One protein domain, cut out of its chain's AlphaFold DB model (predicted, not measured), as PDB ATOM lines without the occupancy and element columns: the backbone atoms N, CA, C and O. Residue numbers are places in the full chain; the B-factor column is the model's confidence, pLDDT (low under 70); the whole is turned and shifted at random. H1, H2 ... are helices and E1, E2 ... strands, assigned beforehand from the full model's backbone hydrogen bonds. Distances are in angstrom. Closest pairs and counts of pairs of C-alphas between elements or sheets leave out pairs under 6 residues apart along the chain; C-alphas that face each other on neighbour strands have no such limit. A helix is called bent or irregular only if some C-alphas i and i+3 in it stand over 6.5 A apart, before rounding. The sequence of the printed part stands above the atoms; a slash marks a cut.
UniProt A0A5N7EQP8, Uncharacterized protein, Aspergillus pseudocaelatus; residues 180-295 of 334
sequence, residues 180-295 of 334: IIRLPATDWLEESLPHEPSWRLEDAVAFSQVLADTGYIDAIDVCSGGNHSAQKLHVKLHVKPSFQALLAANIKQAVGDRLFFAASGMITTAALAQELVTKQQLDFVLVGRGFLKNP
ATOM      1  N   ILE A 180       1.051 -17.015  -6.253       98.06
ATOM      2  CA  ILE A 180      -0.059 -16.092  -6.018       98.06
ATOM      3  C   ILE A 180      -0.595 -16.325  -4.611       98.06
ATOM      4  O   ILE A 180      -0.860 -17.465  -4.232       98.06
ATOM      5  N   ILE A 181      -0.808 -15.249  -3.857       97.94
ATOM      6  CA  ILE A 181      -1.529 -15.305  -2.583       97.94
ATOM      7  C   ILE A 181      -2.938 -14.742  -2.754       97.94
ATOM      8  O   ILE A 181      -3.129 -13.688  -3.359       97.94
ATOM      9  N   ARG A 182      -3.939 -15.434  -2.205       97.44
ATOM     10  CA  ARG A 182      -5.293 -14.887  -2.086       97.44
ATOM     11  C   ARG A 182      -5.440 -14.227  -0.722       97.44
ATOM     12  O   ARG A 182      -5.316 -14.909   0.291       97.44
ATOM     13  N   LEU A 183      -5.689 -12.921  -0.701       95.62
ATOM     14  CA  LEU A 183      -5.639 -12.109   0.514       95.62
ATOM     15  C   LEU A 183      -6.963 -11.360   0.728       95.62
ATOM     16  O   LEU A 183      -7.382 -10.616  -0.166       95.62
ATOM     17  N   PRO A 184      -7.630 -11.501   1.890       94.38
ATOM     18  CA  PRO A 184      -8.757 -10.645   2.224       94.38
ATOM     19  C   PRO A 184      -8.271  -9.215   2.478       94.38
ATOM     20  O   PRO A 184      -7.331  -8.993   3.231       94.38
ATOM     21  N   ALA A 185      -8.927  -8.229   1.876       94.88
ATOM     22  CA  ALA A 185      -8.628  -6.821   2.117       94.88
ATOM     23  C   ALA A 185      -9.205  -6.305   3.445       94.88
ATOM     24  O   ALA A 185      -8.678  -5.365   4.014       94.88
ATOM     25  N   THR A 186     -10.296  -6.887   3.936       92.94
ATOM     26  CA  THR A 186     -10.925  -6.534   5.220       92.94
ATOM     27  C   THR A 186     -11.823  -7.683   5.675       92.94
ATOM     28  O   THR A 186     -12.347  -8.441   4.844       92.94
ATOM     29  N   ASP A 187     -11.996  -7.805   6.987       91.88
ATOM     30  CA  ASP A 187     -12.965  -8.681   7.629       91.88
ATOM     31  C   ASP A 187     -14.383  -8.097   7.655       91.88
ATOM     32  O   ASP A 187     -15.309  -8.856   7.902       91.88
ATOM     33  N   TRP A 188     -14.625  -6.816   7.365       91.25
ATOM     34  CA  TRP A 188     -15.962  -6.193   7.432       91.25
ATOM     35  C   TRP A 188     -16.641  -6.299   8.810       91.25
ATOM     36  O   TRP A 188     -17.838  -6.607   8.911       91.25
ATOM     37  N   LEU A 189     -15.869  -6.084   9.873       90.88
ATOM     38  CA  LEU A 189     -16.321  -6.151  11.267       90.88
ATOM     39  C   LEU A 189     -16.385  -4.784  11.949       90.88
ATOM     40  O   LEU A 189     -16.952  -4.668  13.028       90.88
ATOM     41  N   GLU A 190     -15.873  -3.742  11.306       88.38
ATOM     42  CA  GLU A 190     -15.740  -2.396  11.855       88.38
ATOM     43  C   GLU A 190     -17.094  -1.799  12.266       88.38
ATOM     44  O   GLU A 190     -17.167  -1.018  13.209       88.38
ATOM     45  N   GLU A 191     -18.181  -2.195  11.597       86.31
ATOM     46  CA  GLU A 191     -19.537  -1.753  11.933       86.31
ATOM     47  C   GLU A 191     -20.256  -2.661  12.939       86.31
ATOM     48  O   GLU A 191     -21.100  -2.201  13.708       86.31
ATOM     49  N   SER A 192     -20.009  -3.971  12.892       89.62
ATOM     50  CA  SER A 192     -20.744  -4.943  13.707       89.62
ATOM     51  C   SER A 192     -20.085  -5.217  15.049       89.62
ATOM     52  O   SER A 192     -20.792  -5.464  16.022       89.62
ATOM     53  N   LEU A 193     -18.758  -5.147  15.098       89.38
ATOM     54  CA  LEU A 193     -17.915  -5.351  16.268       89.38
ATOM     55  C   LEU A 193     -16.851  -4.231  16.327       89.38
ATOM     56  O   LEU A 193     -15.658  -4.506  16.223       89.38
ATOM     57  N   PRO A 194     -17.250  -2.953  16.494       87.94
ATOM     58  CA  PRO A 194     -16.353  -1.793  16.364       87.94
ATOM     59  C   PRO A 194     -15.197  -1.759  17.374       87.94
ATOM     60  O   PRO A 194     -14.204  -1.065  17.156       87.94
ATOM     61  N   HIS A 195     -15.336  -2.482  18.485       88.75
ATOM     62  CA  HIS A 195     -14.345  -2.550  19.560       88.75
ATOM     63  C   HIS A 195     -13.480  -3.812  19.504       88.75
ATOM     64  O   HIS A 195     -12.506  -3.902  20.247       88.75
ATOM     65  N   GLU A 196     -13.803  -4.762  18.624       86.19
ATOM     66  CA  GLU A 196     -13.008  -5.973  18.447       86.19
ATOM     67  C   GLU A 196     -11.911  -5.737  17.399       86.19
ATOM     68  O   GLU A 196     -12.178  -5.155  16.338       86.19
ATOM     69  N   PRO A 197     -10.671  -6.188  17.646       85.56
ATOM     70  CA  PRO A 197      -9.639  -6.195  16.622       85.56
ATOM     71  C   PRO A 197     -10.078  -7.034  15.417       85.56
ATOM     72  O   PRO A 197     -10.466  -8.194  15.554       85.56
ATOM     73  N   SER A 198      -9.970  -6.465  14.222       89.62
ATOM     74  CA  SER A 198     -10.312  -7.124  12.959       89.62
ATOM     75  C   SER A 198      -9.239  -6.850  11.916       89.62
ATOM     76  O   SER A 198      -8.495  -5.880  12.040       89.62
ATOM     77  N   TRP A 199      -9.152  -7.689  10.881       93.19
ATOM     78  CA  TRP A 199      -8.318  -7.381   9.722       93.19
ATOM     79  C   TRP A 199      -8.945  -6.249   8.903       93.19
ATOM     80  O   TRP A 199     -10.109  -6.353   8.509       93.19
ATOM     81  N   ARG A 200      -8.193  -5.175   8.650       93.31
ATOM     82  CA  ARG A 200      -8.665  -3.983   7.925       93.31
ATOM     83  C   ARG A 200      -7.867  -3.732   6.649       93.31
ATOM     84  O   ARG A 200      -6.839  -4.365   6.404       93.31
ATOM     85  N   LEU A 201      -8.324  -2.774   5.840       94.31
ATOM     86  CA  LEU A 201      -7.643  -2.407   4.595       94.31
ATOM     87  C   LEU A 201      -6.207  -1.942   4.849       94.31
ATOM     88  O   LEU A 201      -5.316  -2.262   4.067       94.31
ATOM     89  N   GLU A 202      -5.965  -1.241   5.953       96.06
ATOM     90  CA  GLU A 202      -4.635  -0.774   6.341       96.06
ATOM     91  C   GLU A 202      -3.693  -1.949   6.647       96.06
ATOM     92  O   GLU A 202      -2.542  -1.932   6.210       96.06
ATOM     93  N   ASP A 203      -4.191  -3.003   7.309       96.94
ATOM     94  CA  ASP A 203      -3.427  -4.238   7.532       96.94
ATOM     95  C   ASP A 203      -3.096  -4.921   6.197       96.94
ATOM     96  O   ASP A 203      -1.968  -5.366   5.980       96.94
ATOM     97  N   ALA A 204      -4.065  -4.983   5.276       97.75
ATOM     98  CA  ALA A 204      -3.870  -5.576   3.956       97.75
ATOM     99  C   ALA A 204      -2.838  -4.807   3.119       97.75
ATOM    100  O   ALA A 204      -2.012  -5.429   2.449       97.75
ATOM    101  N   VAL A 205      -2.847  -3.471   3.182       98.50
ATOM    102  CA  VAL A 205      -1.839  -2.613   2.545       98.50
ATOM    103  C   VAL A 205      -0.457  -2.880   3.138       98.50
ATOM    104  O   VAL A 205       0.465  -3.203   2.387       98.50
ATOM    105  N   ALA A 206      -0.324  -2.808   4.466       98.44
ATOM    106  CA  ALA A 206       0.946  -3.031   5.150       98.44
ATOM    107  C   ALA A 206       1.505  -4.427   4.842       98.44
ATOM    108  O   ALA A 206       2.676  -4.581   4.494       98.44
ATOM    109  N   PHE A 207       0.656  -5.454   4.884       98.62
ATOM    110  CA  PHE A 207       1.093  -6.815   4.602       98.62
ATOM    111  C   PHE A 207       1.483  -7.008   3.137       98.62
ATOM    112  O   PHE A 207       2.474  -7.674   2.850       98.62
ATOM    113  N   SER A 208       0.770  -6.378   2.202       98.62
ATOM    114  CA  SER A 208       1.121  -6.441   0.778       98.62
ATOM    115  C   SER A 208       2.467  -5.774   0.480       98.62
ATOM    116  O   SER A 208       3.200  -6.252  -0.382       98.62
ATOM    117  N   GLN A 209       2.831  -4.715   1.211       98.56
ATOM    118  CA  GLN A 209       4.164  -4.110   1.125       98.56
ATOM    119  C   GLN A 209       5.247  -5.063   1.649       98.56
ATOM    120  O   GLN A 209       6.238  -5.274   0.957       98.56
ATOM    121  N   VAL A 210       5.015  -5.715   2.795       98.56
ATOM    122  CA  VAL A 210       5.931  -6.742   3.324       98.56
ATOM    123  C   VAL A 210       6.109  -7.885   2.322       98.56
ATOM    124  O   VAL A 210       7.234  -8.292   2.044       98.56
ATOM    125  N   LEU A 211       5.019  -8.390   1.736       98.50
ATOM    126  CA  LEU A 211       5.073  -9.445   0.720       98.50
ATOM    127  C   LEU A 211       5.898  -9.020  -0.499       98.50
ATOM    128  O   LEU A 211       6.730  -9.805  -0.958       98.50
ATOM    129  N   ALA A 212       5.714  -7.785  -0.974       98.31
ATOM    130  CA  ALA A 212       6.496  -7.226  -2.074       98.31
ATOM    131  C   ALA A 212       7.998  -7.182  -1.746       98.31
ATOM    132  O   ALA A 212       8.814  -7.537  -2.593       98.31
ATOM    133  N   ASP A 213       8.361  -6.815  -0.515       98.31
ATOM    134  CA  ASP A 213       9.760  -6.745  -0.074       98.31
ATOM    135  C   ASP A 213      10.412  -8.131   0.053       98.31
ATOM    136  O   ASP A 213      11.622  -8.268  -0.123       98.31
ATOM    137  N   THR A 214       9.629  -9.182   0.327       98.00
ATOM    138  CA  THR A 214      10.171 -10.548   0.447       98.00
ATOM    139  C   THR A 214      10.561 -11.194  -0.883       98.00
ATOM    140  O   THR A 214      11.419 -12.076  -0.901       98.00
ATOM    141  N   GLY A 215       9.892 -10.829  -1.983       96.56
ATOM    142  CA  GLY A 215      10.039 -11.488  -3.285       96.56
ATOM    143  C   GLY A 215       9.477 -12.919  -3.376       96.56
ATOM    144  O   GLY A 215       9.700 -13.589  -4.386       96.56
ATOM    145  N   TYR A 216       8.759 -13.410  -2.355       98.25
ATOM    146  CA  TYR A 216       8.184 -14.766  -2.354       98.25
ATOM    147  C   TYR A 216       6.882 -14.887  -3.151       98.25
ATOM    148  O   TYR A 216       6.531 -15.981  -3.591       98.25
ATOM    149  N   ILE A 217       6.167 -13.776  -3.315       98.50
ATOM    150  CA  ILE A 217       4.879 -13.688  -4.000       98.50
ATOM    151  C   ILE A 217       5.040 -12.814  -5.240       98.50
ATOM    152  O   ILE A 217       5.729 -11.801  -5.196       98.50
ATOM    153  N   ASP A 218       4.375 -13.195  -6.327       98.56
ATOM    154  CA  ASP A 218       4.367 -12.452  -7.589       98.56
ATOM    155  C   ASP A 218       3.060 -11.682  -7.793       98.56
ATOM    156  O   ASP A 218       3.049 -10.614  -8.406       98.56
ATOM    157  N   ALA A 219       1.948 -12.217  -7.283       98.25
ATOM    158  CA  ALA A 219       0.640 -11.595  -7.427       98.25
ATOM    159  C   ALA A 219      -0.257 -11.773  -6.197       98.25
ATOM    160  O   ALA A 219      -0.164 -12.769  -5.476       98.25
ATOM    161  N   ILE A 220      -1.181 -10.831  -6.010       98.44
ATOM    162  CA  ILE A 220      -2.223 -10.886  -4.984       98.44
ATOM    163  C   ILE A 220      -3.599 -10.985  -5.656       98.44
ATOM    164  O   ILE A 220      -4.010 -10.079  -6.381       98.44
ATOM    165  N   ASP A 221      -4.329 -12.073  -5.389       97.69
ATOM    166  CA  ASP A 221      -5.778 -12.161  -5.624       97.69
ATOM    167  C   ASP A 221      -6.510 -11.564  -4.424       97.69
ATOM    168  O   ASP A 221      -6.592 -12.168  -3.351       97.69
ATOM    169  N   VAL A 222      -7.034 -10.357  -4.597       96.88
ATOM    170  CA  VAL A 222      -7.699  -9.633  -3.521       96.88
ATOM    171  C   VAL A 222      -9.146 -10.104  -3.383       96.88
ATOM    172  O   VAL A 222      -9.985  -9.974  -4.286       96.88
ATOM    173  N   CYS A 223      -9.451 -10.622  -2.195       93.31
ATOM    174  CA  CYS A 223     -10.798 -10.941  -1.748       93.31
ATOM    175  C   CYS A 223     -11.207 -10.097  -0.536       93.31
ATOM    176  O   CYS A 223     -10.575  -9.091  -0.225       93.31
ATOM    177  N   SER A 224     -12.297 -10.451   0.141       92.06
ATOM    178  CA  SER A 224     -12.650  -9.838   1.423       92.06
ATOM    179  C   SER A 224     -13.593 -10.738   2.210       92.06
ATOM    180  O   SER A 224     -14.428 -11.421   1.614       92.06
ATOM    181  N   GLY A 225     -13.508 -10.667   3.531       89.38
ATOM    182  CA  GLY A 225     -14.404 -11.337   4.453       89.38
ATOM    183  C   GLY A 225     -14.317 -12.867   4.504       89.38
ATOM    184  O   GLY A 225     -13.349 -13.464   4.047       89.38
ATOM    185  N   GLY A 226     -15.338 -13.505   5.099       87.31
ATOM    186  CA  GLY A 226     -15.413 -14.960   5.299       87.31
ATOM    187  C   GLY A 226     -14.924 -15.473   6.662       87.31
ATOM    188  O   GLY A 226     -14.953 -16.685   6.889       87.31
ATOM    189  N   ASN A 227     -14.504 -14.574   7.557       87.06
ATOM    190  CA  ASN A 227     -13.890 -14.882   8.849       87.06
ATOM    191  C   ASN A 227     -14.886 -14.920  10.032       87.06
ATOM    192  O   ASN A 227     -14.623 -15.589  11.020       87.06
ATOM    193  N   HIS A 228     -16.044 -14.251   9.961       87.56
ATOM    194  CA  HIS A 228     -17.010 -14.193  11.071       87.56
ATOM    195  C   HIS A 228     -18.467 -14.074  10.586       87.56
ATOM    196  O   HIS A 228     -18.778 -13.467   9.569       87.56
ATOM    197  N   SER A 229     -19.427 -14.605  11.343       88.81
ATOM    198  CA  SER A 229     -20.862 -14.491  11.017       88.81
ATOM    199  C   SER A 229     -21.459 -13.083  11.176       88.81
ATOM    200  O   SER A 229     -22.529 -12.812  10.640       88.81
ATOM    201  N   ALA A 230     -20.788 -12.180  11.900       88.44
ATOM    202  CA  ALA A 230     -21.270 -10.833  12.200       88.44
ATOM    203  C   ALA A 230     -20.886  -9.838  11.100       88.44
ATOM    204  O   ALA A 230     -21.189  -8.651  11.200       88.44
ATOM    205  N   GLN A 231     -20.190 -10.301  10.063       87.25
ATOM    206  CA  GLN A 231     -19.713  -9.463   8.979       87.25
ATOM    207  C   GLN A 231     -20.863  -8.779   8.260       87.25
ATOM    208  O   GLN A 231     -21.832  -9.414   7.837       87.25
ATOM    209  N   LYS A 232     -20.720  -7.472   8.068       81.50
ATOM    210  CA  LYS A 232     -21.712  -6.661   7.375       81.50
ATOM    211  C   LYS A 232     -21.156  -6.196   6.037       81.50
ATOM    212  O   LYS A 232     -20.669  -5.083   5.886       81.50
ATOM    213  N   LEU A 233     -21.307  -7.051   5.026       72.19
ATOM    214  CA  LEU A 233     -21.148  -6.670   3.620       72.19
ATOM    215  C   LEU A 233     -22.331  -5.764   3.238       72.19
ATOM    216  O   LEU A 233     -23.358  -6.232   2.746       72.19
ATOM    217  N   HIS A 234     -22.253  -4.473   3.559       56.97
ATOM    218  CA  HIS A 234     -23.364  -3.539   3.383       56.97
ATOM    219  C   HIS A 234     -23.815  -3.425   1.918       56.97
ATOM    220  O   HIS A 234     -23.230  -2.702   1.112       56.97
ATOM    221  N   VAL A 235     -24.941  -4.081   1.608       48.91
ATOM    222  CA  VAL A 235     -25.598  -4.115   0.287       48.91
ATOM    223  C   VAL A 235     -25.996  -2.721  -0.215       48.91
ATOM    224  O   VAL A 235     -26.080  -2.503  -1.419       48.91
ATOM    225  N   LYS A 236     -26.196  -1.752   0.688       42.69
ATOM    226  CA  LYS A 236     -26.658  -0.396   0.345       42.69
ATOM    227  C   LYS A 236     -25.552   0.654   0.150       42.69
ATOM    228  O   LYS A 236     -25.836   1.679  -0.454       42.69
ATOM    229  N   LEU A 237     -24.320   0.417   0.614       46.56
ATOM    230  CA  LEU A 237     -23.209   1.389   0.524       46.56
ATOM    231  C   LEU A 237     -21.950   0.818  -0.155       46.56
ATOM    232  O   LEU A 237     -21.228   1.563  -0.811       46.56
ATOM    233  N   HIS A 238     -21.730  -0.500  -0.080       47.91
ATOM    234  CA  HIS A 238     -20.472  -1.144  -0.476       47.91
ATOM    235  C   HIS A 238     -20.626  -2.258  -1.523       47.91
ATOM    236  O   HIS A 238     -19.625  -2.773  -1.998       47.91
ATOM    237  N   VAL A 239     -21.843  -2.614  -1.960       52.91
ATOM    238  CA  VAL A 239     -22.084  -3.625  -3.018       52.91
ATOM    239  C   VAL A 239     -22.381  -2.927  -4.348       52.91
ATOM    240  O   VAL A 239     -23.402  -3.144  -4.994       52.91
ATOM    241  N   LYS A 240     -21.466  -2.054  -4.783       60.34
ATOM    242  CA  LYS A 240     -21.375  -1.727  -6.213       60.34
ATOM    243  C   LYS A 240     -20.758  -2.939  -6.929       60.34
ATOM    244  O   LYS A 240     -19.970  -3.665  -6.307       60.34
ATOM    245  N   PRO A 241     -21.098  -3.211  -8.204       63.81
ATOM    246  CA  PRO A 241     -20.348  -4.179  -9.000       63.81
ATOM    247  C   PRO A 241     -18.846  -3.934  -8.813       63.81
ATOM    248  O   PRO A 241     -18.423  -2.780  -8.806       63.81
ATOM    249  N   SER A 242     -18.053  -4.991  -8.614       67.50
ATOM    250  CA  SER A 242     -16.598  -4.915  -8.396       67.50
ATOM    251  C   SER A 242     -16.092  -4.207  -7.125       67.50
ATOM    252  O   SER A 242     -14.963  -3.738  -7.106       67.50
ATOM    253  N   PHE A 243     -16.848  -4.166  -6.022       78.44
ATOM    254  CA  PHE A 243     -16.382  -3.531  -4.771       78.44
ATOM    255  C   PHE A 243     -14.998  -4.004  -4.276       78.44
ATOM    256  O   PHE A 243     -14.168  -3.190  -3.881       78.44
ATOM    257  N   GLN A 244     -14.706  -5.302  -4.375       88.44
ATOM    258  CA  GLN A 244     -13.385  -5.865  -4.068       88.44
ATOM    259  C   GLN A 244     -12.281  -5.351  -5.004       88.44
ATOM    260  O   GLN A 244     -11.127  -5.273  -4.600       88.44
ATOM    261  N   ALA A 245     -12.615  -4.968  -6.237       87.88
ATOM    262  CA  ALA A 245     -11.659  -4.393  -7.174       87.88
ATOM    263  C   ALA A 245     -11.212  -2.986  -6.758       87.88
ATOM    264  O   ALA A 245     -10.064  -2.628  -6.996       87.88
ATOM    265  N   LEU A 246     -12.070  -2.217  -6.077       88.50
ATOM    266  CA  LEU A 246     -11.664  -0.943  -5.473       88.50
ATOM    267  C   LEU A 246     -10.701  -1.163  -4.300       88.50
ATOM    268  O   LEU A 246      -9.708  -0.454  -4.188       88.50
ATOM    269  N   LEU A 247     -10.943  -2.184  -3.471       93.25
ATOM    270  CA  LEU A 247      -9.999  -2.569  -2.414       93.25
ATOM    271  C   LEU A 247      -8.648  -2.983  -3.009       93.25
ATOM    272  O   LEU A 247      -7.605  -2.533  -2.546       93.25
ATOM    273  N   ALA A 248      -8.668  -3.780  -4.080       95.88
ATOM    274  CA  ALA A 248      -7.462  -4.183  -4.796       95.88
ATOM    275  C   ALA A 248      -6.705  -2.987  -5.386       95.88
ATOM    276  O   ALA A 248      -5.484  -2.924  -5.271       95.88
ATOM    277  N   ALA A 249      -7.421  -2.021  -5.970       94.00
ATOM    278  CA  ALA A 249      -6.833  -0.802  -6.513       94.00
ATOM    279  C   ALA A 249      -6.159   0.046  -5.422       94.00
ATOM    280  O   ALA A 249      -5.047   0.525  -5.633       94.00
ATOM    281  N   ASN A 250      -6.777   0.166  -4.240       93.88
ATOM    282  CA  ASN A 250      -6.187   0.874  -3.100       93.88
ATOM    283  C   ASN A 250      -4.888   0.207  -2.626       93.88
ATOM    284  O   ASN A 250      -3.895   0.889  -2.379       93.88
ATOM    285  N   ILE A 251      -4.870  -1.129  -2.544       97.50
ATOM    286  CA  ILE A 251      -3.653  -1.871  -2.186       97.50
ATOM    287  C   ILE A 251      -2.581  -1.689  -3.268       97.50
ATOM    288  O   ILE A 251      -1.440  -1.348  -2.950       97.50
ATOM    289  N   LYS A 252      -2.942  -1.838  -4.551       97.62
ATOM    290  CA  LYS A 252      -2.014  -1.644  -5.674       97.62
ATOM    291  C   LYS A 252      -1.421  -0.236  -5.686       97.62
ATOM    292  O   LYS A 252      -0.230  -0.099  -5.932       97.62
ATOM    293  N   GLN A 253      -2.199   0.801  -5.372       96.50
ATOM    294  CA  GLN A 253      -1.698   2.177  -5.309       96.50
ATOM    295  C   GLN A 253      -0.553   2.336  -4.293       96.50
ATOM    296  O   GLN A 253       0.391   3.077  -4.552       96.50
ATOM    297  N   ALA A 254      -0.614   1.630  -3.161       96.38
ATOM    298  CA  ALA A 254       0.413   1.679  -2.120       96.38
ATOM    299  C   ALA A 254       1.622   0.762  -2.393       96.38
ATOM    300  O   ALA A 254       2.716   1.005  -1.878       96.38
ATOM    301  N   VAL A 255       1.438  -0.311  -3.169       97.81
ATOM    302  CA  VAL A 255       2.493  -1.294  -3.477       97.81
ATOM    303  C   VAL A 255       3.230  -0.966  -4.781       97.81
ATOM    304  O   VAL A 255       4.435  -1.217  -4.878       97.81
ATOM    305  N   GLY A 256       2.536  -0.367  -5.749       96.50
ATOM    306  CA  GLY A 256       3.019  -0.125  -7.107       96.50
ATOM    307  C   GLY A 256       3.138  -1.412  -7.925       96.50
ATOM    308  O   GLY A 256       2.526  -2.432  -7.608       96.50
ATOM    309  N   ASP A 257       3.981  -1.383  -8.955       96.44
ATOM    310  CA  ASP A 257       4.200  -2.513  -9.873       96.44
ATOM    311  C   ASP A 257       5.163  -3.585  -9.325       96.44
ATOM    312  O   ASP A 257       5.641  -4.442 -10.063       96.44
ATOM    313  N   ARG A 258       5.448  -3.560  -8.014       97.56
ATOM    314  CA  ARG A 258       6.254  -4.595  -7.341       97.56
ATOM    315  C   ARG A 258       5.530  -5.940  -7.252       97.56
ATOM    316  O   ARG A 258       6.185  -6.965  -7.109       97.56
ATOM    317  N   LEU A 259       4.197  -5.928  -7.327       98.31
ATOM    318  CA  LEU A 259       3.336  -7.109  -7.372       98.31
ATOM    319  C   LEU A 259       2.245  -6.911  -8.425       98.31
ATOM    320  O   LEU A 259       1.789  -5.790  -8.668       98.31
ATOM    321  N   PHE A 260       1.776  -8.013  -9.005       98.50
ATOM    322  CA  PHE A 260       0.580  -8.011  -9.844       98.50
ATOM    323  C   PHE A 260      -0.683  -8.127  -8.985       98.50
ATOM    324  O   PHE A 260      -0.705  -8.834  -7.978       98.50
ATOM    325  N   PHE A 261      -1.769  -7.477  -9.395       98.25
ATOM    326  CA  PHE A 261      -3.027  -7.490  -8.650       98.25
ATOM    327  C   PHE A 261      -4.179  -8.031  -9.482       98.25
ATOM    328  O   PHE A 261      -4.461  -7.573 -10.592       98.25
ATOM    329  N   ALA A 262      -4.885  -8.985  -8.890       97.00
ATOM    330  CA  ALA A 262      -6.139  -9.505  -9.385       97.00
ATOM    331  C   ALA A 262      -7.261  -9.166  -8.402       97.00
ATOM    332  O   ALA A 262      -7.043  -9.063  -7.195       97.00
ATOM    333  N   ALA A 263      -8.480  -9.033  -8.915       93.00
ATOM    334  CA  ALA A 263      -9.662  -8.945  -8.072       93.00
ATOM    335  C   ALA A 263     -10.767  -9.868  -8.576       93.00
ATOM    336  O   ALA A 263     -10.995 -10.012  -9.781       93.00
ATOM    337  N   SER A 264     -11.489 -10.454  -7.625       86.38
ATOM    338  CA  SER A 264     -12.752 -11.155  -7.854       86.38
ATOM    339  C   SER A 264     -13.915 -10.357  -7.259       86.38
ATOM    340  O   SER A 264     -13.699  -9.483  -6.434       86.38
ATOM    341  N   GLY A 265     -15.161 -10.633  -7.661       83.19
ATOM    342  CA  GLY A 265     -16.351 -10.065  -7.001       83.19
ATOM    343  C   GLY A 265     -17.302  -9.319  -7.936       83.19
ATOM    344  O   GLY A 265     -17.128  -8.144  -8.226       83.19
ATOM    345  N   MET A 266     -18.366 -10.000  -8.374       85.50
ATOM    346  CA  MET A 266     -19.450  -9.430  -9.200       85.50
ATOM    347  C   MET A 266     -18.984  -8.697 -10.474       85.50
ATOM    348  O   MET A 266     -19.604  -7.725 -10.895       85.50
ATOM    349  N   ILE A 267     -17.916  -9.179 -11.107       90.44
ATOM    350  CA  ILE A 267     -17.494  -8.727 -12.436       90.44
ATOM    351  C   ILE A 267     -18.357  -9.476 -13.458       90.44
ATOM    352  O   ILE A 267     -18.174 -10.677 -13.664       90.44
ATOM    353  N   THR A 268     -19.369  -8.806 -14.012       91.75
ATOM    354  CA  THR A 268     -20.441  -9.450 -14.797       91.75
ATOM    355  C   THR A 268     -20.505  -9.031 -16.263       91.75
ATOM    356  O   THR A 268     -21.188  -9.703 -17.034       91.75
ATOM    357  N   THR A 269     -19.801  -7.971 -16.665       93.69
ATOM    358  CA  THR A 269     -19.805  -7.444 -18.039       93.69
ATOM    359  C   THR A 269     -18.384  -7.237 -18.551       93.69
ATOM    360  O   THR A 269     -17.472  -6.966 -17.761       93.69
ATOM    361  N   ALA A 270     -18.200  -7.321 -19.871       96.12
ATOM    362  CA  ALA A 270     -16.899  -7.089 -20.490       96.12
ATOM    363  C   ALA A 270     -16.425  -5.641 -20.294       96.12
ATOM    364  O   ALA A 270     -15.256  -5.403 -19.999       96.12
ATOM    365  N   ALA A 271     -17.349  -4.676 -20.374       95.62
ATOM    366  CA  ALA A 271     -17.062  -3.261 -20.146       95.62
ATOM    367  C   ALA A 271     -16.511  -2.997 -18.736       95.62
ATOM    368  O   ALA A 271     -15.524  -2.279 -18.590       95.62
ATOM    369  N   LEU A 272     -17.098  -3.618 -17.704       94.00
ATOM    370  CA  LEU A 272     -16.591  -3.492 -16.338       94.00
ATOM    371  C   LEU A 272     -15.200  -4.120 -16.212       94.00
ATOM    372  O   LEU A 272     -14.297  -3.494 -15.674       94.00
ATOM    373  N   ALA A 273     -15.001  -5.328 -16.742       95.88
ATOM    374  CA  ALA A 273     -13.697  -5.985 -16.725       95.88
ATOM    375  C   ALA A 273     -12.604  -5.158 -17.431       95.88
ATOM    376  O   ALA A 273     -11.497  -5.022 -16.910       95.88
ATOM    377  N   GLN A 274     -12.925  -4.567 -18.585       96.88
ATOM    378  CA  GLN A 274     -12.041  -3.668 -19.324       96.88
ATOM    379  C   GLN A 274     -11.740  -2.395 -18.525       96.88
ATOM    380  O   GLN A 274     -10.593  -1.943 -18.508       96.88
ATOM    381  N   GLU A 275     -12.736  -1.824 -17.844       95.38
ATOM    382  CA  GLU A 275     -12.531  -0.667 -16.976       95.38
ATOM    383  C   GLU A 275     -11.542  -0.989 -15.849       95.38
ATOM    384  O   GLU A 275     -10.563  -0.264 -15.687       95.38
ATOM    385  N   LEU A 276     -11.724  -2.122 -15.164       95.19
ATOM    386  CA  LEU A 276     -10.881  -2.540 -14.039       95.19
ATOM    387  C   LEU A 276      -9.395  -2.633 -14.396       95.19
ATOM    388  O   LEU A 276      -8.541  -2.203 -13.618       95.19
ATOM    389  N   VAL A 277      -9.067  -3.143 -15.584       96.69
ATOM    390  CA  VAL A 277      -7.666  -3.252 -16.021       96.69
ATOM    391  C   VAL A 277      -7.101  -1.948 -16.593       96.69
ATOM    392  O   VAL A 277      -5.880  -1.778 -16.662       96.69
ATOM    393  N   THR A 278      -7.955  -1.014 -17.024       95.88
ATOM    394  CA  THR A 278      -7.528   0.263 -17.624       95.88
ATOM    395  C   THR A 278      -7.524   1.410 -16.623       95.88
ATOM    396  O   THR A 278      -6.473   2.008 -16.416       95.88
ATOM    397  N   LYS A 279      -8.660   1.705 -15.985       92.31
ATOM    398  CA  LYS A 279      -8.820   2.831 -15.054       92.31
ATOM    399  C   LYS A 279      -8.333   2.495 -13.649       92.31
ATOM    400  O   LYS A 279      -7.608   3.285 -13.059       92.31
ATOM    401  N   GLN A 280      -8.699   1.326 -13.119       91.44
ATOM    402  CA  GLN A 280      -8.257   0.879 -11.789       91.44
ATOM    403  C   GLN A 280      -6.894   0.170 -11.825       91.44
ATOM    404  O   GLN A 280      -6.367  -0.215 -10.785       91.44
ATOM    405  N   GLN A 281      -6.310   0.042 -13.023       94.44
ATOM    406  CA  GLN A 281      -4.966  -0.480 -13.272       94.44
ATOM    407  C   GLN A 281      -4.721  -1.896 -12.728       94.44
ATOM    408  O   GLN A 281      -3.572  -2.279 -12.527       94.44
ATOM    409  N   LEU A 282      -5.770  -2.698 -12.523       97.00
ATOM    410  CA  LEU A 282      -5.595  -4.099 -12.150       97.00
ATOM    411  C   LEU A 282      -4.932  -4.887 -13.281       97.00
ATOM    412  O   LEU A 282      -5.095  -4.593 -14.468       97.00
ATOM    413  N   ASP A 283      -4.190  -5.922 -12.908       98.06
ATOM    414  CA  ASP A 283      -3.467  -6.756 -13.859       98.06
ATOM    415  C   ASP A 283      -4.349  -7.868 -14.410       98.06
ATOM    416  O   ASP A 283      -4.263  -8.171 -15.603       98.06
ATOM    417  N   PHE A 284      -5.238  -8.400 -13.564       97.69
ATOM    418  CA  PHE A 284      -6.187  -9.458 -13.895       97.69
ATOM    419  C   PHE A 284      -7.575  -9.211 -13.314       97.69
ATOM    420  O   PHE A 284      -7.749  -8.581 -12.269       97.69
ATOM    421  N   VAL A 285      -8.568  -9.820 -13.956       96.75
ATOM    422  CA  VAL A 285      -9.914  -9.992 -13.410       96.75
ATOM    423  C   VAL A 285     -10.193 -11.474 -13.205       96.75
ATOM    424  O   VAL A 285      -9.986 -12.288 -14.106       96.75
ATOM    425  N   LEU A 286     -10.681 -11.831 -12.018       96.44
ATOM    426  CA  LEU A 286     -11.068 -13.199 -11.690       96.44
ATOM    427  C   LEU A 286     -12.582 -13.319 -11.614       96.44
ATOM    428  O   LEU A 286     -13.252 -12.669 -10.805       96.44
ATOM    429  N   VAL A 287     -13.139 -14.200 -12.437       96.19
ATOM    430  CA  VAL A 287     -14.582 -14.408 -12.513       96.19
ATOM    431  C   VAL A 287     -14.949 -15.750 -11.893       96.19
ATOM    432  O   VAL A 287     -14.354 -16.780 -12.185       96.19
ATOM    433  N   GLY A 288     -15.942 -15.727 -11.004       94.44
ATOM    434  CA  GLY A 288     -16.486 -16.923 -10.365       94.44
ATOM    435  C   GLY A 288     -17.767 -17.399 -11.052       94.44
ATOM    436  O   GLY A 288     -17.753 -17.998 -12.122       94.44
ATOM    437  N   ARG A 289     -18.910 -17.027 -10.458       94.50
ATOM    438  CA  ARG A 289     -20.281 -17.347 -10.913       94.50
ATOM    439  C   ARG A 289     -20.538 -17.146 -12.415       94.50
ATOM    440  O   ARG A 289     -21.380 -17.843 -12.966       94.50
ATOM    441  N   GLY A 290     -19.852 -16.203 -13.065       95.38
ATOM    442  CA  GLY A 290     -19.961 -15.990 -14.511       95.38
ATOM    443  C   GLY A 290     -19.560 -17.226 -15.322       95.38
ATOM    444  O   GLY A 290     -20.326 -17.637 -16.188       95.38
ATOM    445  N   PHE A 291     -18.437 -17.866 -14.982       96.12
ATOM    446  CA  PHE A 291     -17.977 -19.084 -15.657       96.12
ATOM    447  C   PHE A 291     -18.827 -20.314 -15.325       96.12
ATOM    448  O   PHE A 291     -19.036 -21.149 -16.198       96.12
ATOM    449  N   LEU A 292     -19.381 -20.403 -14.107       95.06
ATOM    450  CA  LEU A 292     -20.323 -21.478 -13.757       95.06
ATOM    451  C   LEU A 292     -21.600 -21.417 -14.600       95.06
ATOM    452  O   LEU A 292     -22.127 -22.446 -15.005       95.06
ATOM    453  N   LYS A 293     -22.099 -20.205 -14.868       95.81
ATOM    454  CA  LYS A 293     -23.293 -19.995 -15.699       95.81
ATOM    455  C   LYS A 293     -22.997 -20.098 -17.192       95.81
ATOM    456  O   LYS A 293     -23.870 -20.490 -17.956       95.81
ATOM    457  N   ASN A 294     -21.803 -19.684 -17.609       96.19
ATOM    458  CA  ASN A 294     -21.392 -19.668 -19.002       96.19
ATOM    459  C   ASN A 294     -19.903 -20.036 -19.131       96.19
ATOM    460  O   ASN A 294     -19.050 -19.159 -18.970       96.19
ATOM    461  N   PRO A 295     -19.560 -21.284 -19.494       94.44
ATOM    462  CA  PRO A 295     -18.168 -21.660 -19.725       94.44
ATOM    463  C   PRO A 295     -17.550 -20.931 -20.934       94.44
ATOM    464  O   PRO A 295     -16.332 -20.857 -21.030       94.44
TER     465      PRO A 295
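What this domain is: This is residues 180 to 295 of the 334 residues of an uncharacterized protein of Aspergillus pseudocaelatus (UniProt A0A5N7EQP8). A strongly twisted wall of four parallel strands has three helices, H1, H2 and H3, over one face and no named helix over the other. Short H4 follows E4 away from the sheet. The printed part has 116 residues, with four named strands and four named helices alternating from E1 to H4; the sheet's order is E1 E2 E3 E4. The class is mixed, helices and strands; the whole is compact, with a radius of gyration of the C-alphas of 14.3 A and spans of 41 by 35 by 23 A.

Where its parts are: E1, residues 180 to 184, begins with C-alpha 180 at (-0.059, -16.092, -6.018). H1 is residues 201 to 214, 20.0 A long, and E2 residues 219 to 223. H2, residues 243 to 258, 22.8 A long, has a kink of 63 degrees near residue 252 and is irregular, with C-alphas 254 and 257 9.6 A apart. E3 is residues 260 to 264, H3 270 to 278, E4 284 to 287. H4, residues 289 to 293, ends with C-alpha 293 at (-23.293, -19.995, -15.699).

How they stand to each other: Across the sheet, N 183 and O 221 of E1 and E2 are 2.9 A apart, N 220 and O 260 of E2 and E3 2.8 A, and N 286 and O 263 of E3 and E4 2.9 A, within hydrogen-bond range. E1 H1 E2, E2 H2 E3 and E3 H3 E4 are strand-helix-strand units, parallel neighbours joined through a helix, with right-handed crossovers. H1, H2 and H3 on the same face make two layers, helices over a sheet, at heights of 10.0, 8.4 and 9.2 A. H1 and H2 touch, the C-alphas of Val 205 and Ile 251 closest at 5.1 A. H4 is not on the sheet. O i to N i+4 pairs are within range throughout H1, H3 and H4, and 10 of 12 in H2.

The domain as a whole: The farthest C-alphas, of His 195 and Pro 295, are 43.9 A apart. The printed part has no cut. The links E1 to H1 and E2 to H2 are long. Residues 234 to 242 have pLDDT under 70.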